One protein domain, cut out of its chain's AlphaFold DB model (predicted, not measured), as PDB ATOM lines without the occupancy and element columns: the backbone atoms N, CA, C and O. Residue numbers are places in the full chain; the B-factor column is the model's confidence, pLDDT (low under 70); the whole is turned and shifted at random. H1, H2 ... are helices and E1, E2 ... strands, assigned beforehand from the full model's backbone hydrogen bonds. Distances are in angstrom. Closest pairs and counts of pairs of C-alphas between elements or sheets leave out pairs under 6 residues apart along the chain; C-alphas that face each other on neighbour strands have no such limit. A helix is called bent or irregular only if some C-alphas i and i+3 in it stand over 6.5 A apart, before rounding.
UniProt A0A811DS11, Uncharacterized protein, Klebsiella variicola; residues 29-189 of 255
ATOM      1  N   ILE A  29      99.586 136.137  75.909       90.88
ATOM      2  CA  ILE A  29     100.977 135.831  75.564       90.88
ATOM      3  C   ILE A  29     101.120 135.716  74.048       90.88
ATOM      4  O   ILE A  29     100.198 135.252  73.381       90.88
ATOM      5  N   ASP A  30     102.280 136.109  73.531       91.88
ATOM      6  CA  ASP A  30     102.608 136.056  72.108       91.88
ATOM      7  C   ASP A  30     103.812 135.135  71.892       91.88
ATOM      8  O   ASP A  30     104.821 135.247  72.596       91.88
ATOM      9  N   ILE A  31     103.708 134.221  70.929       91.56
ATOM     10  CA  ILE A  31     104.776 133.288  70.565       91.56
ATOM     11  C   ILE A  31     104.737 132.997  69.064       91.56
ATOM     12  O   ILE A  31     103.716 132.577  68.538       91.56
ATOM     13  N   ASP A  32     105.849 133.230  68.365       88.12
ATOM     14  CA  ASP A  32     106.038 132.880  66.948       88.12
ATOM     15  C   ASP A  32     104.920 133.355  65.990       88.12
ATOM     16  O   ASP A  32     104.607 132.693  65.000       88.12
ATOM     17  N   GLY A  33     104.332 134.531  66.255       90.12
ATOM     18  CA  GLY A  33     103.209 135.074  65.469       90.12
ATOM     19  C   GLY A  33     101.848 134.469  65.830       90.12
ATOM     20  O   GLY A  33     100.911 134.523  65.038       90.12
ATOM     21  N   VAL A  34     101.747 133.853  67.008       93.38
ATOM     22  CA  VAL A  34     100.505 133.345  67.584       93.38
ATOM     23  C   VAL A  34     100.227 134.083  68.891       93.38
ATOM     24  O   VAL A  34     101.015 134.002  69.837       93.38
ATOM     25  N   SER A  35      99.088 134.769  68.962       94.31
ATOM     26  CA  SER A  35      98.600 135.408  70.186       94.31
ATOM     27  C   SER A  35      97.615 134.492  70.902       94.31
ATOM     28  O   SER A  35      96.618 134.046  70.333       94.31
ATOM     29  N   ILE A  36      97.862 134.230  72.180       92.62
ATOM     30  CA  ILE A  36      97.086 133.301  73.004       92.62
ATOM     31  C   ILE A  36      96.571 134.053  74.224       92.62
ATOM     32  O   ILE A  36      97.349 134.664  74.953       92.62
ATOM     33  N   HIS A  37      95.268 133.983  74.492       91.19
ATOM     34  CA  HIS A  37      94.693 134.589  75.690       91.19
ATOM     35  C   HIS A  37      93.555 133.776  76.294       91.19
ATOM     36  O   HIS A  37      92.795 133.113  75.590       91.19
ATOM     37  N   LEU A  38      93.408 133.849  77.618       88.75
ATOM     38  CA  LEU A  38      92.232 133.285  78.282       88.75
ATOM     39  C   LEU A  38      90.983 134.104  77.940       88.75
ATOM     40  O   LEU A  38      91.015 135.343  77.956       88.75
ATOM     41  N   ASP A  39      89.892 133.401  77.636       87.06
ATOM     42  CA  ASP A  39      88.613 134.010  77.289       87.06
ATOM     43  C   ASP A  39      87.975 134.670  78.524       87.06
ATOM     44  O   ASP A  39      87.761 134.039  79.564       87.06
ATOM     45  N   LYS A  40      87.671 135.967  78.406       81.31
ATOM     46  CA  LYS A  40      87.137 136.780  79.509       81.31
ATOM     47  C   LYS A  40      85.656 136.522  79.780       81.31
ATOM     48  O   LYS A  40      85.215 136.725  80.910       81.31
ATOM     49  N   ASP A  41      84.914 136.076  78.772       82.69
ATOM     50  CA  ASP A  41      83.466 135.884  78.829       82.69
ATOM     51  C   ASP A  41      83.097 134.411  79.059       82.69
ATOM     52  O   ASP A  41      81.992 134.098  79.514       82.69
ATOM     53  N   LYS A  42      84.024 133.487  78.776       84.31
ATOM     54  CA  LYS A  42      83.791 132.043  78.804       84.31
ATOM     55  C   LYS A  42      84.872 131.298  79.591       84.31
ATOM     56  O   LYS A  42      85.934 130.956  79.080       84.31
ATOM     57  N   ALA A  43      84.560 130.965  80.842       82.94
ATOM     58  CA  ALA A  43      85.460 130.213  81.716       82.94
ATOM     59  C   ALA A  43      85.893 128.867  81.104       82.94
ATOM     60  O   ALA A  43      85.084 128.134  80.527       82.94
ATOM     61  N   GLY A  44      87.180 128.539  81.251       85.62
ATOM     62  CA  GLY A  44      87.760 127.310  80.714       85.62
ATOM     63  C   GLY A  44      87.918 127.302  79.199       85.62
ATOM     64  O   GLY A  44      87.889 126.228  78.602       85.62
ATOM     65  N   TYR A  45      88.065 128.471  78.577       90.50
ATOM     66  CA  TYR A  45      88.412 128.598  77.166       90.50
ATOM     67  C   TYR A  45      89.650 129.466  76.987       90.50
ATOM     68  O   TYR A  45      89.907 130.402  77.746       90.50
ATOM     69  N   VAL A  46      90.407 129.124  75.955       91.50
ATOM     70  CA  VAL A  46      91.526 129.909  75.453       91.50
ATOM     71  C   VAL A  46      91.245 130.263  74.002       91.50
ATOM     72  O   VAL A  46      90.739 129.436  73.240       91.50
ATOM     73  N   ASN A  47      91.564 131.492  73.637       93.50
ATOM     74  CA  ASN A  47      91.459 131.997  72.283       93.50
ATOM     75  C   ASN A  47      92.864 132.130  71.702       93.50
ATOM     76  O   ASN A  47      93.780 132.615  72.371       93.50
ATOM     77  N   VAL A  48      93.013 131.666  70.468       94.31
ATOM     78  CA  VAL A  48      94.273 131.591  69.735       94.31
ATOM     79  C   VAL A  48      94.081 132.316  68.410       94.31
ATOM     80  O   VAL A  48      93.190 131.950  67.643       94.31
ATOM     81  N   HIS A  49      94.909 133.325  68.166       95.19
ATOM     82  CA  HIS A  49      94.995 134.043  66.902       95.19
ATOM     83  C   HIS A  49      96.312 133.680  66.217       95.19
ATOM     84  O   HIS A  49      97.373 133.859  66.810       95.19
ATOM     85  N   ASP A  50      96.240 133.152  64.998       92.38
ATOM     86  CA  ASP A  50      97.405 132.856  64.157       92.38
ATOM     87  C   ASP A  50      97.554 133.963  63.105       92.38
ATOM     88  O   ASP A  50      96.711 134.075  62.206       92.38
ATOM     89  N   ASP A  51      98.621 134.763  63.202       91.31
ATOM     90  CA  ASP A  51      98.876 135.898  62.307       91.31
ATOM     91  C   ASP A  51      99.147 135.454  60.859       91.31
ATOM     92  O   ASP A  51      98.845 136.179  59.907       91.31
ATOM     93  N   GLN A  52      99.738 134.270  60.662       89.75
ATOM     94  CA  GLN A  52     100.125 133.783  59.335       89.75
ATOM     95  C   GLN A  52      98.913 133.297  58.548       89.75
ATOM     96  O   GLN A  52      98.806 133.530  57.341       89.75
ATOM     97  N   LEU A  53      98.007 132.603  59.233       89.88
ATOM     98  CA  LEU A  53      96.767 132.099  58.655       89.88
ATOM     99  C   LEU A  53      95.638 133.133  58.715       89.88
ATOM    100  O   LEU A  53      94.661 133.000  57.975       89.88
ATOM    101  N   ASN A  54      95.788 134.166  59.551       92.81
ATOM    102  CA  ASN A  54      94.763 135.153  59.879       92.81
ATOM    103  C   ASN A  54      93.461 134.463  60.321       92.81
ATOM    104  O   ASN A  54      92.383 134.672  59.753       92.81
ATOM    105  N   THR A  55      93.592 133.573  61.303       92.31
ATOM    106  CA  THR A  55      92.501 132.730  61.801       92.31
ATOM    107  C   THR A  55      92.427 132.737  63.314       92.31
ATOM    108  O   THR A  55      93.447 132.608  63.988       92.31
ATOM    109  N   ASP A  56      91.195 132.777  63.818       93.69
ATOM    110  CA  ASP A  56      90.883 132.674  65.237       93.69
ATOM    111  C   ASP A  56      90.284 131.308  65.569       93.69
ATOM    112  O   ASP A  56      89.357 130.827  64.904       93.69
ATOM    113  N   TYR A  57      90.765 130.709  66.652       92.62
ATOM    114  CA  TYR A  57      90.214 129.483  67.212       92.62
ATOM    115  C   TYR A  57      89.959 129.652  68.707       92.62
ATOM    116  O   TYR A  57      90.739 130.282  69.416       92.62
ATOM    117  N   SER A  58      88.877 129.047  69.196       94.19
ATOM    118  CA  SER A  58      88.570 128.980  70.625       94.19
ATOM    119  C   SER A  58      88.572 127.528  71.069       94.19
ATOM    120  O   SER A  58      87.858 126.694  70.504       94.19
ATOM    121  N   CYS A  59      89.388 127.219  72.067       94.38
ATOM    122  CA  CYS A  59      89.690 125.858  72.477       94.38
ATOM    123  C   CYS A  59      89.283 125.648  73.930       94.38
ATOM    124  O   CYS A  59      89.587 126.451  74.815       94.38
ATOM    125  N   LYS A  60      88.535 124.568  74.174       93.44
ATOM    126  CA  LYS A  60      88.040 124.238  75.509       93.44
ATOM    127  C   LYS A  60      89.163 123.628  76.337       93.44
ATOM    128  O   LYS A  60      89.801 122.672  75.911       93.44
ATOM    129  N   ILE A  61      89.335 124.107  77.554       91.56
ATOM    130  CA  ILE A  61      90.261 123.539  78.522       91.56
ATOM    131  C   ILE A  61      89.544 122.412  79.281       91.56
ATOM    132  O   ILE A  61      88.556 122.629  79.990       91.56
ATOM    133  N   GLU A  62      90.017 121.178  79.118       90.31
ATOM    134  CA  GLU A  62      89.484 120.011  79.819       90.31
ATOM    135  C   GLU A  62      89.739 120.110  81.326       90.31
ATOM    136  O   GLU A  62      90.807 120.527  81.774       90.31
ATOM    137  N   ASN A  63      88.757 119.667  82.119       81.56
ATOM    138  CA  ASN A  63      88.831 119.643  83.585       81.56
ATOM    139  C   ASN A  63      89.121 121.013  84.225       81.56
ATOM    140  O   ASN A  63      89.740 121.091  85.292       81.56
ATOM    141  N   TRP A  64      88.644 122.093  83.596       83.19
ATOM    142  CA  TRP A  64      88.587 123.403  84.231       83.19
ATOM    143  C   TRP A  64      87.739 123.320  85.502       83.19
ATOM    144  O   TRP A  64      86.545 123.028  85.443       83.19
ATOM    145  N   ASN A  65      88.367 123.519  86.659       71.62
ATOM    146  CA  ASN A  65      87.680 123.496  87.944       71.62
ATOM    147  C   ASN A  65      87.459 124.939  88.412       71.62
ATOM    148  O   ASN A  65      88.408 125.650  88.742       71.62
ATOM    149  N   ASP A  66      86.191 125.338  88.401       57.16
ATOM    150  CA  ASP A  66      85.671 126.710  88.365       57.16
ATOM    151  C   ASP A  66      85.853 127.542  89.654       57.16
ATOM    152  O   ASP A  66      85.319 128.642  89.761       57.16
ATOM    153  N   SER A  67      86.586 127.064  90.666       52.66
ATOM    154  CA  SER A  67      86.630 127.748  91.972       52.66
ATOM    155  C   SER A  67      87.807 128.708  92.178       52.66
ATOM    156  O   SER A  67      87.756 129.524  93.093       52.66
ATOM    157  N   LEU A  68      88.882 128.611  91.386       50.84
ATOM    158  CA  LEU A  68      90.115 129.399  91.596       50.84
ATOM    159  C   LEU A  68      90.562 130.202  90.370       50.84
ATOM    160  O   LEU A  68      91.460 131.032  90.480       50.84
ATOM    161  N   ILE A  69      89.946 129.961  89.214       53.88
ATOM    162  CA  ILE A  69      90.322 130.574  87.944       53.88
ATOM    163  C   ILE A  69      89.020 131.008  87.265       53.88
ATOM    164  O   ILE A  69      88.462 130.305  86.431       53.88
ATOM    165  N   SER A  70      88.465 132.147  87.684       44.84
ATOM    166  CA  SER A  70      87.496 132.842  86.829       44.84
ATOM    167  C   SER A  70      88.252 133.259  85.565       44.84
ATOM    168  O   SER A  70      89.404 133.670  85.676       44.84
ATOM    169  N   GLY A  71      87.668 133.087  84.375       45.03
ATOM    170  CA  GLY A  71      88.340 133.097  83.056       45.03
ATOM    171  C   GLY A  71      89.286 134.267  82.712       45.03
ATOM    172  O   GLY A  71      89.966 134.216  81.699       45.03
ATOM    173  N   ALA A  72      89.426 135.280  83.566       53.25
ATOM    174  CA  ALA A  72      90.394 136.372  83.469       53.25
ATOM    175  C   ALA A  72      91.687 136.146  84.296       53.25
ATOM    176  O   ALA A  72      92.283 137.104  84.792       53.25
ATOM    177  N   GLY A  73      92.103 134.890  84.493       65.44
ATOM    178  CA  GLY A  73      93.315 134.543  85.240       65.44
ATOM    179  C   GLY A  73      94.606 135.042  84.581       65.44
ATOM    180  O   GLY A  73      94.666 135.259  83.371       65.44
ATOM    181  N   GLY A  74      95.654 135.210  85.390       79.50
ATOM    182  CA  GLY A  74      96.989 135.495  84.878       79.50
ATOM    183  C   GLY A  74      97.566 134.288  84.130       79.50
ATOM    184  O   GLY A  74      97.423 133.159  84.597       79.50
ATOM    185  N   ILE A  75      98.236 134.515  83.009       87.94
ATOM    186  CA  ILE A  75      99.067 133.544  82.313       87.94
ATOM    187  C   ILE A  75     100.470 134.098  82.104       87.94
ATOM    188  O   ILE A  75     100.675 135.308  82.021       87.94
ATOM    189  N   SER A  76     101.440 133.196  82.025       91.06
ATOM    190  CA  SER A  76     102.819 133.541  81.690       91.06
ATOM    191  C   SER A  76     103.424 132.446  80.838       91.06
ATOM    192  O   SER A  76     103.355 131.273  81.198       91.06
ATOM    193  N   LEU A  77     104.067 132.835  79.744       93.62
ATOM    194  CA  LEU A  77     104.921 131.940  78.976       93.62
ATOM    195  C   LEU A  77     106.154 131.580  79.820       93.62
ATOM    196  O   LEU A  77     106.682 132.433  80.542       93.62
ATOM    197  N   THR A  78     106.570 130.317  79.775       94.88
ATOM    198  CA  THR A  78     107.794 129.851  80.437       94.88
ATOM    199  C   THR A  78     109.034 130.314  79.685       94.88
ATOM    200  O   THR A  78     108.969 130.533  78.480       94.88
ATOM    201  N   SER A  79     110.175 130.457  80.361       90.19
ATOM    202  CA  SER A  79     111.402 130.985  79.728       90.19
ATOM    203  C   SER A  79     111.949 130.143  78.568       90.19
ATOM    204  O   SER A  79     112.720 130.642  77.757       90.19
ATOM    205  N   ASP A  80     111.572 128.868  78.489       93.25
ATOM    206  CA  ASP A  80     111.890 127.972  77.371       93.25
ATOM    207  C   ASP A  80     110.760 127.859  76.333       93.25
ATOM    208  O   ASP A  80     110.876 127.089  75.384       93.25
ATOM    209  N   HIS A  81     109.680 128.623  76.512       94.62
ATOM    210  CA  HIS A  81     108.519 128.716  75.629       94.62
ATOM    211  C   HIS A  81     107.758 127.399  75.394       94.62
ATOM    212  O   HIS A  81     107.019 127.277  74.419       94.62
ATOM    213  N   LEU A  82     107.902 126.409  76.281       95.69
ATOM    214  CA  LEU A  82     107.233 125.109  76.136       95.69
ATOM    215  C   LEU A  82     105.895 125.018  76.880       95.69
ATOM    216  O   LEU A  82     105.074 124.151  76.575       95.69
ATOM    217  N   GLY A  83     105.636 125.914  77.834       95.19
ATOM    218  CA  GLY A  83     104.381 125.931  78.575       95.19
ATOM    219  C   GLY A  83     103.859 127.331  78.850       95.19
ATOM    220  O   GLY A  83     104.601 128.307  78.933       95.19
ATOM    221  N   VAL A  84     102.548 127.408  79.053       94.12
ATOM    222  CA  VAL A  84     101.862 128.594  79.558       94.12
ATOM    223  C   VAL A  84     101.392 128.297  80.974       94.12
ATOM    224  O   VAL A  84     100.515 127.461  81.198       94.12
ATOM    225  N   LEU A  85     101.999 128.966  81.946       92.06
ATOM    226  CA  LEU A  85     101.625 128.865  83.348       92.06
ATOM    227  C   LEU A  85     100.253 129.482  83.561       92.06
ATOM    228  O   LEU A  85      99.976 130.568  83.061       92.06
ATOM    229  N   LEU A  86      99.426 128.807  84.351       87.56
ATOM    230  CA  LEU A  86      98.155 129.340  84.823       87.56
ATOM    231  C   LEU A  86      98.361 129.917  86.226       87.56
ATOM    232  O   LEU A  86      99.012 129.290  87.065       87.56
ATOM    233  N   ALA A  87      97.818 131.107  86.485       79.12
ATOM    234  CA  ALA A  87      97.963 131.778  87.772       79.12
ATOM    235  C   ALA A  87      97.516 130.914  88.945       79.12
ATOM    236  O   ALA A  87      96.429 130.339  88.947       79.12
ATOM    237  N   SER A  88      98.357 130.952  89.980       70.44
ATOM    238  CA  SER A  88      98.230 130.236  91.246       70.44
ATOM    239  C   SER A  88      98.350 128.712  91.120       70.44
ATOM    240  O   SER A  88      97.571 128.031  90.455       70.44
ATOM    241  N   GLY A  89      99.317 128.152  91.849       83.88
ATOM    242  CA  GLY A  89      99.518 126.707  91.963       83.88
ATOM    243  C   GLY A  89     100.573 126.151  91.008       83.88
ATOM    244  O   GLY A  89     101.648 126.722  90.844       83.88
ATOM    245  N   ASN A  90     100.300 124.970  90.452       89.62
ATOM    246  CA  ASN A  90     101.287 124.141  89.759       89.62
ATOM    247  C   ASN A  90     100.825 123.655  88.378       89.62
ATOM    248  O   ASN A  90     101.262 122.596  87.921       89.62
ATOM    249  N   LYS A  91      99.908 124.397  87.757       90.38
ATOM    250  CA  LYS A  91      99.228 124.018  86.519       90.38
ATOM    251  C   LYS A  91      99.776 124.782  85.320       90.38
ATOM    252  O   LYS A  91     100.170 125.939  85.449       90.38
ATOM    253  N   TYR A  92      99.750 124.141  84.159       93.25
ATOM    254  CA  TYR A  92     100.142 124.759  82.897       93.25
ATOM    255  C   TYR A  92      99.353 124.178  81.720       93.25
ATOM    256  O   TYR A  92      98.748 123.107  81.832       93.25
ATOM    257  N   LEU A  93      99.373 124.903  80.607       94.12
ATOM    258  CA  LEU A  93      98.938 124.453  79.290       94.12
ATOM    259  C   LEU A  93     100.178 124.221  78.423       94.12
ATOM    260  O   LEU A  93     101.122 125.012  78.478       94.12
ATOM    261  N   ASP A  94     100.184 123.144  77.647       95.50
ATOM    262  CA  ASP A  94     101.257 122.861  76.692       95.50
ATOM    263  C   ASP A  94     101.127 123.790  75.474       95.50
ATOM    264  O   ASP A  94     100.042 123.946  74.909       95.50
ATOM    265  N   VAL A  95     102.224 124.447  75.089       95.31
ATOM    266  CA  VAL A  95     102.219 125.432  73.993       95.31
ATOM    267  C   VAL A  95     101.890 124.786  72.651       95.31
ATOM    268  O   VAL A  95     101.184 125.378  71.836       95.31
ATOM    269  N   LYS A  96     102.349 123.556  72.417       94.56
ATOM    270  CA  LYS A  96     102.056 122.853  71.172       94.56
ATOM    271  C   LYS A  96     100.584 122.457  71.107       94.56
ATOM    272  O   LYS A  96      99.959 122.664  70.073       94.56
ATOM    273  N   GLU A  97     100.010 121.955  72.205       95.25
ATOM    274  CA  GLU A  97      98.564 121.708  72.292       95.25
ATOM    275  C   GLU A  97      97.755 122.979  72.008       95.25
ATOM    276  O   GLU A  97      96.744 122.904  71.316       95.25
ATOM    277  N   LEU A  98      98.202 124.136  72.511       93.50
ATOM    278  CA  LEU A  98      97.556 125.428  72.275       93.50
ATOM    279  C   LEU A  98      97.571 125.830  70.797       93.50
ATOM    280  O   LEU A  98      96.522 126.157  70.248       93.50
ATOM    281  N   ILE A  99      98.735 125.780  70.148       92.31
ATOM    282  CA  ILE A  99      98.884 126.152  68.733       92.31
ATOM    283  C   ILE A  99      98.106 125.181  67.828       92.31
ATOM    284  O   ILE A  99      97.424 125.592  66.888       92.31
ATOM    285  N   ASP A 100      98.150 123.884  68.134       92.75
ATOM    286  CA  ASP A 100      97.518 122.846  67.317       92.75
ATOM    287  C   ASP A 100      96.015 122.670  67.600       92.75
ATOM    288  O   ASP A 100      95.353 121.903  66.895       92.75
ATOM    289  N   CYS A 101      95.447 123.371  68.593       93.00
ATOM    290  CA  CYS A 101      94.112 123.061  69.101       93.00
ATOM    291  C   CYS A 101      93.019 123.187  68.032       93.00
ATOM    292  O   CYS A 101      92.165 122.311  67.942       93.00
ATOM    293  N   LYS A 102      93.026 124.235  67.192       91.25
ATOM    294  CA  LYS A 102      92.097 124.417  66.048       91.25
ATOM    295  C   LYS A 102      90.624 124.107  66.381       91.25
ATOM    296  O   LYS A 102      89.917 123.446  65.619       91.25
ATOM    297  N   GLY A 103      90.168 124.558  67.551       91.06
ATOM    298  CA  GLY A 103      88.813 124.340  68.082       91.06
ATOM    299  C   GLY A 103      88.612 123.044  68.882       91.06
ATOM    300  O   GLY A 103      87.544 122.834  69.459       91.06
ATOM    301  N   GLN A 104      89.617 122.171  68.937       94.50
ATOM    302  CA  GLN A 104      89.636 120.980  69.781       94.50
ATOM    303  C   GLN A 104      89.923 121.340  71.241       94.50
ATOM    304  O   GLN A 104      90.421 122.420  71.564       94.50
ATOM    305  N   SER A 105      89.580 120.419  72.140       94.00
ATOM    306  CA  SER A 105      89.873 120.581  73.560       94.00
ATOM    307  C   SER A 105      91.359 120.350  73.851       94.00
ATOM    308  O   SER A 105      91.976 119.468  73.259       94.00
ATOM    309  N   ILE A 106      91.896 121.089  74.818       94.94
ATOM    310  CA  ILE A 106      93.269 120.969  75.329       94.94
ATOM    311  C   ILE A 106      93.260 120.580  76.804       94.94
ATOM    312  O   ILE A 106      92.247 120.753  77.489       94.94
ATOM    313  N   ARG A 107      94.381 120.079  77.327       92.44
ATOM    314  CA  ARG A 107      94.444 119.587  78.708       92.44
ATOM    315  C   ARG A 107      95.202 120.522  79.632       92.44
ATOM    316  O   ARG A 107      96.208 121.121  79.275       92.44
ATOM    317  N   ILE A 108      94.727 120.586  80.874       91.19
ATOM    318  CA  ILE A 108      95.511 121.146  81.973       91.19
ATOM    319  C   ILE A 108      96.480 120.082  82.459       91.19
ATOM    320  O   ILE A 108      96.074 119.001  82.892       91.19
ATOM    321  N   HIS A 109      97.753 120.444  82.476       93.06
ATOM    322  CA  HIS A 109      98.820 119.637  83.039       93.06
ATOM    323  C   HIS A 109      99.218 120.167  84.416       93.06
ATOM    324  O   HIS A 109      98.837 121.266  84.826       93.06
ATOM    325  N   SER A 110      99.955 119.371  85.187       92.44
ATOM    326  CA  SER A 110     100.440 119.769  86.511       92.44
ATOM    327  C   SER A 110     101.865 119.297  86.743       92.44
ATOM    328  O   SER A 110     102.250 118.217  86.299       92.44
ATOM    329  N   ILE A 111     102.642 120.101  87.465       94.06
ATOM    330  CA  ILE A 111     104.036 119.811  87.801       94.06
ATOM    331  C   ILE A 111     104.124 119.536  89.299       94.06
ATOM    332  O   ILE A 111     103.677 120.332  90.127       94.06
ATOM    333  N   HIS A 112     104.713 118.406  89.669       95.25
ATOM    334  CA  HIS A 112     105.071 118.140  91.057       95.25
ATOM    335  C   HIS A 112     106.492 118.627  91.327       95.25
ATOM    336  O   HIS A 112     107.397 118.432  90.516       95.25
ATOM    337  N   TYR A 113     106.684 119.273  92.471       96.06
ATOM    338  CA  TYR A 113     107.957 119.829  92.912       96.06
ATOM    339  C   TYR A 113     107.931 120.025  94.431       96.06
ATOM    340  O   TYR A 113     106.907 119.812  95.086       96.06
ATOM    341  N   PHE A 114     109.069 120.423  94.990       94.38
ATOM    342  CA  PHE A 114     109.207 120.634  96.423       94.38
ATOM    343  C   PHE A 114     108.211 121.674  96.955       94.38
ATOM    344  O   PHE A 114     108.191 122.804  96.478       94.38
ATOM    345  N   ASN A 115     107.433 121.301  97.979       91.75
ATOM    346  CA  ASN A 115     106.466 122.175  98.657       91.75
ATOM    347  C   ASN A 115     105.437 122.849  97.730       91.75
ATOM    348  O   ASN A 115     105.004 123.980  97.968       91.75
ATOM    349  N   ASN A 116     104.984 122.130  96.701       89.81
ATOM    350  CA  ASN A 116     103.961 122.601  95.762       89.81
ATOM    351  C   ASN A 116     102.590 122.912  96.403       89.81
ATOM    352  O   ASN A 116     101.750 123.518  95.750       89.81
ATOM    353  N   SER A 117     102.340 122.493  97.648       89.56
ATOM    354  CA  SER A 117     101.095 122.772  98.379       89.56
ATOM    355  C   SER A 117     101.015 124.181  98.977       89.56
ATOM    356  O   SER A 117      99.917 124.640  99.274       89.56
ATOM    357  N   ILE A 118     102.155 124.853  99.167       89.88
ATOM    358  CA  ILE A 118     102.250 126.177  99.817       89.88
ATOM    359  C   ILE A 118     102.872 127.242  98.908       89.88
ATOM    360  O   ILE A 118     103.153 128.355  99.348       89.88
ATOM    361  N   SER A 119     103.145 126.894  97.653       92.50
ATOM    362  CA  SER A 119     103.840 127.760  96.707       92.50
ATOM    363  C   SER A 119     103.120 127.832  95.368       92.50
ATOM    364  O   SER A 119     102.296 126.981  95.028       92.50
ATOM    365  N   SER A 120     103.415 128.889  94.618       92.06
ATOM    366  CA  SER A 120     102.935 129.084  93.250       92.06
ATOM    367  C   SER A 120     104.109 129.151  92.292       92.06
ATOM    368  O   SER A 120     105.068 129.879  92.544       92.06
ATOM    369  N   ILE A 121     104.027 128.397  91.196       94.56
ATOM    370  CA  ILE A 121     105.018 128.441  90.123       94.56
ATOM    371  C   ILE A 121     104.972 129.819  89.461       94.56
ATOM    372  O   ILE A 121     103.897 130.309  89.114       94.56
ATOM    373  N   ILE A 122     106.147 130.414  89.268       94.31
ATOM    374  CA  ILE A 122     106.310 131.678  88.543       94.31
ATOM    375  C   ILE A 122     107.138 131.529  87.267       94.31
ATOM    376  O   ILE A 122     107.000 132.345  86.360       94.31
ATOM    377  N   ASP A 123     107.959 130.481  87.175       96.88
ATOM    378  CA  ASP A 123     108.611 130.092  85.933       96.88
ATOM    379  C   ASP A 123     109.011 128.611  85.940       96.88
ATOM    380  O   ASP A 123     109.193 127.989  86.995       96.88
ATOM    381  N   VAL A 124     109.149 128.042  84.747       97.69
ATOM    382  CA  VAL A 124     109.552 126.654  84.520       97.69
ATOM    383  C   VAL A 124     110.546 126.614  83.369       97.69
ATOM    384  O   VAL A 124     110.441 127.363  82.411       97.69
ATOM    385  N   ASN A 125     111.508 125.706  83.459       97.81
ATOM    386  CA  ASN A 125     112.307 125.293  82.317       97.81
ATOM    387  C   ASN A 125     112.155 123.771  82.199       97.81
ATOM    388  O   ASN A 125     112.741 123.014  82.983       97.81
ATOM    389  N   PHE A 126     111.291 123.328  81.290       97.31
ATOM    390  CA  PHE A 126     110.948 121.935  81.023       97.31
ATOM    391  C   PHE A 126     112.149 121.155  80.496       97.31
ATOM    392  O   PHE A 126     112.416 120.060  80.999       97.31
ATOM    393  N   GLU A 127     112.928 121.741  79.582       96.44
ATOM    394  CA  GLU A 127     114.149 121.129  79.038       96.44
ATOM    395  C   GLU A 127     115.140 120.763  80.153       96.44
ATOM    396  O   GLU A 127     115.708 119.668  80.200       96.44
ATOM    397  N   LYS A 128     115.317 121.664  81.127       97.19
ATOM    398  CA  LYS A 128     116.228 121.472  82.270       97.19
ATOM    399  C   LYS A 128     115.545 120.871  83.501       97.19
ATOM    400  O   LYS A 128     116.217 120.614  84.514       97.19
ATOM    401  N   LYS A 129     114.237 120.606  83.412       97.44
ATOM    402  CA  LYS A 129     113.361 120.092  84.476       97.44
ATOM    403  C   LYS A 129     113.467 120.906  85.766       97.44
ATOM    404  O   LYS A 129     113.643 120.329  86.844       97.44
ATOM    405  N   LEU A 130     113.435 122.231  85.651       98.38
ATOM    406  CA  LEU A 130     113.549 123.188  86.753       98.38
ATOM    407  C   LEU A 130     112.237 123.939  86.970       98.38
ATOM    408  O   LEU A 130     111.564 124.319  86.019       98.38
ATOM    409  N   VAL A 131     111.911 124.174  88.236       98.12
ATOM    410  CA  VAL A 131     110.781 124.989  88.686       98.12
ATOM    411  C   VAL A 131     111.315 126.119  89.547       98.12
ATOM    412  O   VAL A 131     112.108 125.870  90.461       98.12
ATOM    413  N   LEU A 132     110.830 127.327  89.284       98.06
ATOM    414  CA  LEU A 132     110.939 128.483  90.156       98.06
ATOM    415  C   LEU A 132     109.538 128.802  90.682       98.06
ATOM    416  O   LEU A 132     108.598 129.020  89.915       98.06
ATOM    417  N   ALA A 133     109.391 128.806  92.000       97.06
ATOM    418  CA  ALA A 133     108.124 129.057  92.668       97.06
ATOM    419  C   ALA A 133     108.305 130.021  93.838       97.06
ATOM    420  O   ALA A 133     109.403 130.161  94.377       97.06
ATOM    421  N   LEU A 134     107.216 130.662  94.249       95.25
ATOM    422  CA  LEU A 134     107.190 131.569  95.388       95.25
ATOM    423  C   LEU A 134     106.283 131.033  96.491       95.25
ATOM    424  O   LEU A 134     105.161 130.596  96.229       95.25
ATOM    425  N   VAL A 135     106.760 131.117  97.729       94.00
ATOM    426  CA  VAL A 135     105.964 130.938  98.946       94.00
ATOM    427  C   VAL A 135     105.529 132.319  99.420       94.00
ATOM    428  O   VAL A 135     106.373 133.192  99.623       94.00
ATOM    429  N   VAL A 136     104.222 132.518  99.590       92.25
ATOM    430  CA  VAL A 136     103.673 133.737 100.199       92.25
ATOM    431  C   VAL A 136     103.917 133.653 101.703       92.25
ATOM    432  O   VAL A 136     103.378 132.762 102.357       92.25
ATOM    433  N   ILE A 137     104.714 134.570 102.247       91.94
ATOM    434  CA  ILE A 137     104.968 134.656 103.691       91.94
ATOM    435  C   ILE A 137     104.015 135.655 104.334       91.94
ATOM    436  O   ILE A 137     103.377 135.352 105.337       91.94
ATOM    437  N   ASP A 138     103.886 136.827 103.715       89.50
ATOM    438  CA  ASP A 138     102.959 137.863 104.148       89.50
ATOM    439  C   ASP A 138     102.257 138.466 102.929       89.50
ATOM    440  O   ASP A 138     102.863 139.151 102.102       89.50
ATOM    441  N   ALA A 139     100.957 138.197 102.806       86.94
ATOM    442  CA  ALA A 139     100.147 138.705 101.705       86.94
ATOM    443  C   ALA A 139      99.890 140.219 101.802       86.94
ATOM    444  O   ALA A 139      99.730 140.866 100.768       86.94
ATOM    445  N   HIS A 140      99.867 140.787 103.014       87.75
ATOM    446  CA  HIS A 140      99.645 142.215 103.231       87.75
ATOM    447  C   HIS A 140     100.827 143.033 102.712       87.75
ATOM    448  O   HIS A 140     100.632 144.000 101.978       87.75
ATOM    449  N   PHE A 141     102.051 142.594 103.016       87.69
ATOM    450  CA  PHE A 141     103.273 143.240 102.526       87.69
ATOM    451  C   PHE A 141     103.744 142.724 101.167       87.69
ATOM    452  O   PHE A 141     104.708 143.251 100.613       87.69
ATOM    453  N   ARG A 142     103.056 141.722 100.602       90.38
ATOM    454  CA  ARG A 142     103.481 141.024  99.382       90.38
ATOM    455  C   ARG A 142     104.931 140.546  99.517       90.38
ATOM    456  O   ARG A 142     105.746 140.770  98.625       90.38
ATOM    457  N   SER A 143     105.214 139.878 100.632       92.75
ATOM    458  CA  SER A 143     106.529 139.356 100.998       92.75
ATOM    459  C   SER A 143     106.617 137.859 100.731       92.75
ATOM    460  O   SER A 143     105.751 137.085 101.155       92.75
ATOM    461  N   TYR A 144     107.684 137.452 100.046       94.62
ATOM    462  CA  TYR A 144     107.852 136.097  99.534       94.62
ATOM    463  C   TYR A 144     109.234 135.527  99.838       94.62
ATOM    464  O   TYR A 144     110.189 136.247 100.138       94.62
ATOM    465  N   GLN A 145     109.316 134.207  99.700       95.62
ATOM    466  CA  GLN A 145     110.557 133.457  99.571       95.62
ATOM    467  C   GLN A 145     110.494 132.546  98.348       95.62
ATOM    468  O   GLN A 145     109.424 132.072  97.964       95.62
ATOM    469  N   ALA A 146     111.648 132.274  97.753       96.94
ATOM    470  CA  ALA A 146     111.752 131.500  96.529       96.94
ATOM    471  C   ALA A 146     112.038 130.018  96.788       96.94
ATOM    472  O   ALA A 146     112.809 129.636  97.675       96.94
ATOM    473  N   ILE A 147     111.467 129.175  95.939       97.31
ATOM    474  CA  ILE A 147     111.800 127.765  95.789       97.31
ATOM    475  C   ILE A 147     112.373 127.571  94.394       97.31
ATOM    476  O   ILE A 147     111.732 127.908  93.404       97.31
ATOM    477  N   VAL A 148     113.549 126.956  94.324       98.12
ATOM    478  CA  VAL A 148     114.101 126.402  93.089       98.12
ATOM    479  C   VAL A 148     114.134 124.893  93.252       98.12
ATOM    480  O   VAL A 148     114.751 124.380  94.184       98.12
ATOM    481  N   SER A 149     113.468 124.149  92.378       97.94
ATOM    482  CA  SER A 149     113.388 122.694  92.508       97.94
ATOM    483  C   SER A 149     113.515 121.990  91.167       97.94
ATOM    484  O   SER A 149     113.257 122.565  90.114       97.94
ATOM    485  N   LYS A 150     113.916 120.719  91.208       97.88
ATOM    486  CA  LYS A 150     113.764 119.827  90.058       97.88
ATOM    487  C   LYS A 150     112.333 119.302  90.002       97.88
ATOM    488  O   LYS A 150     111.651 119.238  91.026       97.88
ATOM    489  N   PHE A 151     111.900 118.864  88.826       97.06
ATOM    490  CA  PHE A 151     110.628 118.151  88.690       97.06
ATOM    491  C   PHE A 151     110.645 116.912  89.585       97.06
ATOM    492  O   PHE A 151     111.633 116.175  89.615       97.06
ATOM    493  N   ASN A 152     109.559 116.698  90.324       96.44
ATOM    494  CA  ASN A 152     109.417 115.651  91.339       96.44
ATOM    495  C   ASN A 152     110.498 115.704  92.441       96.44
ATOM    496  O   ASN A 152     110.752 114.710  93.122       96.44
ATOM    497  N   GLY A 153     111.161 116.850  92.609       94.31
ATOM    498  CA  GLY A 153     112.157 117.068  93.647       94.31
ATOM    499  C   GLY A 153     111.524 117.188  95.033       94.31
ATOM    500  O   GLY A 153     110.399 117.653  95.188       94.31
ATOM    501  N   ASN A 154     112.281 116.808  96.060       94.12
ATOM    502  CA  ASN A 154     111.860 116.846  97.465       94.12
ATOM    503  C   ASN A 154     112.639 117.871  98.306       94.12
ATOM    504  O   ASN A 154     112.588 117.829  99.535       94.12
ATOM    505  N   LYS A 155     113.380 118.773  97.656       94.56
ATOM    506  CA  LYS A 155     114.149 119.832  98.314       94.56
ATOM    507  C   LYS A 155     114.225 121.093  97.462       94.56
ATOM    508  O   LYS A 155     114.118 121.029  96.233       94.56
ATOM    509  N   ASN A 156     114.483 122.212  98.133       95.88
ATOM    510  CA  ASN A 156     114.948 123.441  97.503       95.88
ATOM    511  C   ASN A 156     116.432 123.280  97.122       95.88
ATOM    512  O   ASN A 156     117.229 122.743  97.899       95.88
ATOM    513  N   LEU A 157     116.803 123.675  95.905       96.88
ATOM    514  CA  LEU A 157     118.181 123.619  95.410       96.88
ATOM    515  C   LEU A 157     119.033 124.739  96.013       96.88
ATOM    516  O   LEU A 157     120.232 124.537  96.241       96.88
ATOM    517  N   LEU A 158     118.393 125.874  96.298       94.94
ATOM    518  CA  LEU A 158     118.976 127.048  96.931       94.94
ATOM    519  C   LEU A 158     118.456 127.197  98.366       94.94
ATOM    520  O   LEU A 158     117.419 126.655  98.740       94.94
ATOM    521  N   SER A 159     119.234 127.881  99.197       90.81
ATOM    522  CA  SER A 159     118.969 128.062 100.625       90.81
ATOM    523  C   SER A 159     119.652 129.333 101.110       90.81
ATOM    524  O   SER A 159     120.718 129.664 100.592       90.81
ATOM    525  N   GLY A 160     119.121 129.963 102.153       87.69
ATOM    526  CA  GLY A 160     119.633 131.223 102.694       87.69
ATOM    527  C   GLY A 160     118.622 132.348 102.500       87.69
ATOM    528  O   GLY A 160     117.453 132.088 102.210       87.69
ATOM    529  N   LYS A 161     119.065 133.597 102.662       90.44
ATOM    530  CA  LYS A 161     118.191 134.771 102.529       90.44
ATOM    531  C   LYS A 161     117.527 134.796 101.149       90.44
ATOM    532  O   LYS A 161     118.195 134.596 100.138       90.44
ATOM    533  N   GLY A 162     116.215 135.021 101.120       93.19
ATOM    534  CA  GLY A 162     115.409 134.992  99.900       93.19
ATOM    535  C   GLY A 162     114.900 133.604  99.499       93.19
ATOM    536  O   GLY A 162     114.053 133.522  98.616       93.19
ATOM    537  N   PHE A 163     115.336 132.510 100.131       94.69
ATOM    538  CA  PHE A 163     114.936 131.152  99.742       94.69
ATOM    539  C   PHE A 163     114.239 130.404 100.872       94.69
ATOM    540  O   PHE A 163     114.696 130.394 102.013       94.69
ATOM    541  N   TRP A 164     113.149 129.723 100.526       93.88
ATOM    542  CA  TRP A 164     112.333 128.974 101.473       93.88
ATOM    543  C   TRP A 164     113.072 127.747 102.021       93.88
ATOM    544  O   TRP A 164     113.650 126.959 101.258       93.88
ATOM    545  N   SER A 165     112.965 127.527 103.332       88.25
ATOM    546  CA  SER A 165     113.394 126.307 104.018       88.25
ATOM    547  C   SER A 165     112.307 125.791 104.962       88.25
ATOM    548  O   SER A 165     111.573 126.554 105.570       88.25
ATOM    549  N   ASN A 166     112.244 124.469 105.146       82.25
ATOM    550  CA  ASN A 166     111.344 123.839 106.127       82.25
ATOM    551  C   ASN A 166     111.855 123.943 107.579       82.25
ATOM    552  O   ASN A 166     111.373 123.223 108.452       82.25
ATOM    553  N   SER A 167     112.879 124.760 107.845       76.12
ATOM    554  CA  SER A 167     113.382 124.953 109.203       76.12
ATOM    555  C   SER A 167     112.388 125.791 110.001       76.12
ATOM    556  O   SER A 167     111.935 126.824 109.531       76.12
ATOM    557  N   SER A 168     112.094 125.367 111.227       59.75
ATOM    558  CA  SER A 168     111.136 125.981 112.157       59.75
ATOM    559  C   SER A 168     111.557 127.349 112.721       59.75
ATOM    560  O   SER A 168     111.011 127.801 113.723       59.75
ATOM    561  N   SER A 169     112.536 128.009 112.107       58.88
ATOM    562  CA  SER A 169     112.858 129.404 112.385       58.88
ATOM    563  C   SER A 169     111.841 130.290 111.671       58.88
ATOM    564  O   SER A 169     111.719 130.189 110.451       58.88
ATOM    565  N   GLU A 170     111.154 131.155 112.421       56.66
ATOM    566  CA  GLU A 170     110.370 132.265 111.863       56.66
ATOM    567  C   GLU A 170     111.150 132.953 110.730       56.66
ATOM    568  O   GLU A 170     112.377 133.098 110.842       56.66
ATOM    569  N   PRO A 171     110.484 133.359 109.636       63.91
ATOM    570  CA  PRO A 171     111.159 134.035 108.543       63.91
ATOM    571  C   PRO A 171     111.856 135.295 109.070       63.91
ATOM    572  O   PRO A 171     111.215 136.225 109.555       63.91
ATOM    573  N   ASP A 172     113.188 135.330 108.970       73.50
ATOM    574  CA  ASP A 172     113.956 136.560 109.174       73.50
ATOM    575  C   ASP A 172     113.452 137.588 108.153       73.50
ATOM    576  O   ASP A 172     113.453 137.307 106.955       73.50
ATOM    577  N   GLN A 173     113.007 138.766 108.605       75.06
ATOM    578  CA  GLN A 173     112.504 139.833 107.728       75.06
ATOM    579  C   GLN A 173     113.518 140.190 106.629       75.06
ATOM    580  O   GLN A 173     113.131 140.495 105.506       75.06
ATOM    581  N   ASN A 174     114.821 140.045 106.901       83.81
ATOM    582  CA  ASN A 174     115.887 140.261 105.913       83.81
ATOM    583  C   ASN A 174     116.013 139.135 104.869       83.81
ATOM    584  O   ASN A 174     116.884 139.180 104.003       83.81
ATOM    585  N   SER A 175     115.201 138.086 104.985       88.19
ATOM    586  CA  SER A 175     115.119 136.962 104.054       88.19
ATOM    587  C   SER A 175     113.893 137.040 103.147       88.19
ATOM    588  O   SER A 175     113.681 136.110 102.369       88.19
ATOM    589  N   LEU A 176     113.086 138.096 103.259       93.69
ATOM    590  CA  LEU A 176     111.855 138.293 102.499       93.69
ATOM    591  C   LEU A 176     112.060 139.317 101.388       93.69
ATOM    592  O   LEU A 176     112.757 140.309 101.580       93.69
ATOM    593  N   PHE A 177     111.419 139.098 100.242       94.62
ATOM    594  CA  PHE A 177     111.458 140.047  99.131       94.62
ATOM    595  C   PHE A 177     110.078 140.300  98.530       94.62
ATOM    596  O   PHE A 177     109.169 139.471  98.614       94.62
ATOM    597  N   TYR A 178     109.953 141.464  97.898       92.69
ATOM    598  CA  TYR A 178     108.815 141.834  97.071       92.69
ATOM    599  C   TYR A 178     109.050 141.339  95.632       92.69
ATOM    600  O   TYR A 178     110.134 141.562  95.091       92.69
ATOM    601  N   PRO A 179     108.074 140.679  94.980       87.06
ATOM    602  CA  PRO A 179     108.280 140.029  93.687       87.06
ATOM    603  C   PRO A 179     108.197 141.008  92.505       87.06
ATOM    604  O   PRO A 179     108.280 140.577  91.364       87.06
ATOM    605  N   GLY A 180     107.988 142.303  92.766       85.69
ATOM    606  CA  GLY A 180     107.820 143.328  91.740       85.69
ATOM    607  C   GLY A 180     106.353 143.562  91.345       85.69
ATOM    608  O   GLY A 180     105.409 143.254  92.084       85.69
ATOM    609  N   GLY A 181     106.141 144.155  90.167       82.31
ATOM    610  CA  GLY A 181     104.809 144.460  89.620       82.31
ATOM    611  C   GLY A 181     103.939 143.229  89.325       82.31
ATOM    612  O   GLY A 181     102.716 143.341  89.297       82.31
ATOM    613  N   SER A 182     104.554 142.054  89.174       83.62
ATOM    614  CA  SER A 182     103.894 140.767  88.945       83.62
ATOM    615  C   SER A 182     104.711 139.637  89.561       83.62
ATOM    616  O   SER A 182     105.935 139.700  89.577       83.62
ATOM    617  N   ILE A 183     104.053 138.568  90.023       82.38
ATOM    618  CA  ILE A 183     104.762 137.363  90.485       82.38
ATOM    619  C   ILE A 183     105.549 136.688  89.352       82.38
ATOM    620  O   ILE A 183     106.524 136.000  89.619       82.38
ATOM    621  N   TYR A 184     105.166 136.931  88.094       85.25
ATOM    622  CA  TYR A 184     105.809 136.376  86.903       85.25
ATOM    623  C   TYR A 184     107.045 137.151  86.437       85.25
ATOM    624  O   TYR A 184     107.511 136.918  85.324       85.25
ATOM    625  N   LEU A 185     107.582 138.075  87.236       88.88
ATOM    626  CA  LEU A 185     108.836 138.755  86.893       88.88
ATOM    627  C   LEU A 185     110.049 137.846  87.082       88.88
ATOM    628  O   LEU A 185     110.970 137.902  86.273       88.88
ATOM    629  N   GLY A 186     110.007 136.962  88.081       93.81
ATOM    630  CA  GLY A 186     111.056 135.970  88.262       93.81
ATOM    631  C   GLY A 186     111.127 134.990  87.092       93.81
ATOM    632  O   GLY A 186     110.110 134.615  86.494       93.81
ATOM    633  N   LYS A 187     112.355 134.606  86.743       95.69
ATOM    634  CA  LYS A 187     112.677 133.788  85.571       95.69
ATOM    635  C   LYS A 187     113.804 132.801  85.874       95.69
ATOM    636  O   LYS A 187     114.593 132.975  86.806       95.69
ATOM    637  N   ILE A 188     113.877 131.758  85.062       98.12
ATOM    638  CA  ILE A 188     114.971 130.804  84.933       98.12
ATOM    639  C   ILE A 188     115.649 131.102  83.597       98.12
ATOM    640  O   ILE A 188     114.987 131.265  82.580       98.12
ATOM    641  N   SER A 189     116.974 131.172  83.591       97.25
ATOM    642  CA  SER A 189     117.743 131.357  82.354       97.25
ATOM    643  C   SER A 189     117.442 130.269  81.318       97.25
ATOM    644  O   SER A 189     117.115 129.129  81.664       97.25
TER     645      SER A 189
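AT A GLANCE: This is residues 29 to 189 of the 255 residues of an uncharacterized protein of Klebsiella variicola (UniProt A0A811DS11). A sheet of eight short strands, curled back on itself like part of a barrel, forms one half of this domain, with the short helix H1 packed on it. A smaller sheet of three antiparallel strands, E9, E10 and E11, forms the other half; the two make a loose sandwich, only partly face to face, with E9 nearest E5 and E6, and the unnamed stretch of residues 151 to 189 loops out beyond E11 and back. The printed part has 161 residues, with seven strands, H1 and then four strands; under half of the residues, 68, are in named elements, and the class is mostly strand. The large sheet is mixed, in the order E1, E2, E3, E4, E8, E7, E6, E5. The whole is compact, with a radius of gyration of the C-alphas of 16.8 A, yet elongated, spanning 54 by 32 by 26 A.

HOW THE PARTS SIT: E1, residues 29 to 31, E2, 34 to 38, E3, 45 to 50, and E4, 55 to 62, form a meander, each strand the antiparallel neighbour of the one before; N 29 and O 36, 2.8 A, N 35 and O 49, 2.9 A, and N 48 and O 57, 2.9 A, are within hydrogen-bond range. A second meander is E5, residues 75 to 77, E6, 83 to 86, and E7, 91 to 94, with N 85 and O 76 at 2.8 A and N 84 and O 93 at 2.8 A. H1, residues 95 to 100, is on this sheet; its closest C-alphas to E6 are Val 95 and Gly 83, 5.1 A apart, and its O i to N i+4 pairs are within hydrogen-bond range. E8, residues 106 to 110, is the hinge of a folded sheet, one sheet bent back into two leaves that face each other: it is parallel to E4, with N 62 and O 106 at 2.8 A, and antiparallel to E7, with N 109 and O 92 at 2.9 A. The closest C-alphas of edge strands E1 and E5 are Ile 29 and Leu 77, 6.5 A apart. E9, residues 119 to 125, E10, 130 to 138, and E11, 143 to 150, form a third meander, with N 122 and O 132 at 2.9 A and N 133 and O 147 at 2.9 A. In the sandwich, two sheets face to face, the closest C-alphas of E6 and E9 are Leu 85 and Ile 122, 7.5 A apart.

IN THESE COORDINATES: E1 begins at C-alpha 29 (100.977, 135.831, 75.564). E4 is 22.3 A long from first to last C-alpha, E10 25.1 A and E11 23.5 A. E11 ends at C-alpha 150 (113.764, 119.827, 90.058).

THE WHOLE: The C-alphas farthest apart, those of Leu 53 and Ser 169, are 56.2 A apart. The printed part has no cut; E4 to E5 is a long link of 12 residues. Residues 66 to 73 and 168 to 171 have pLDDT under 70.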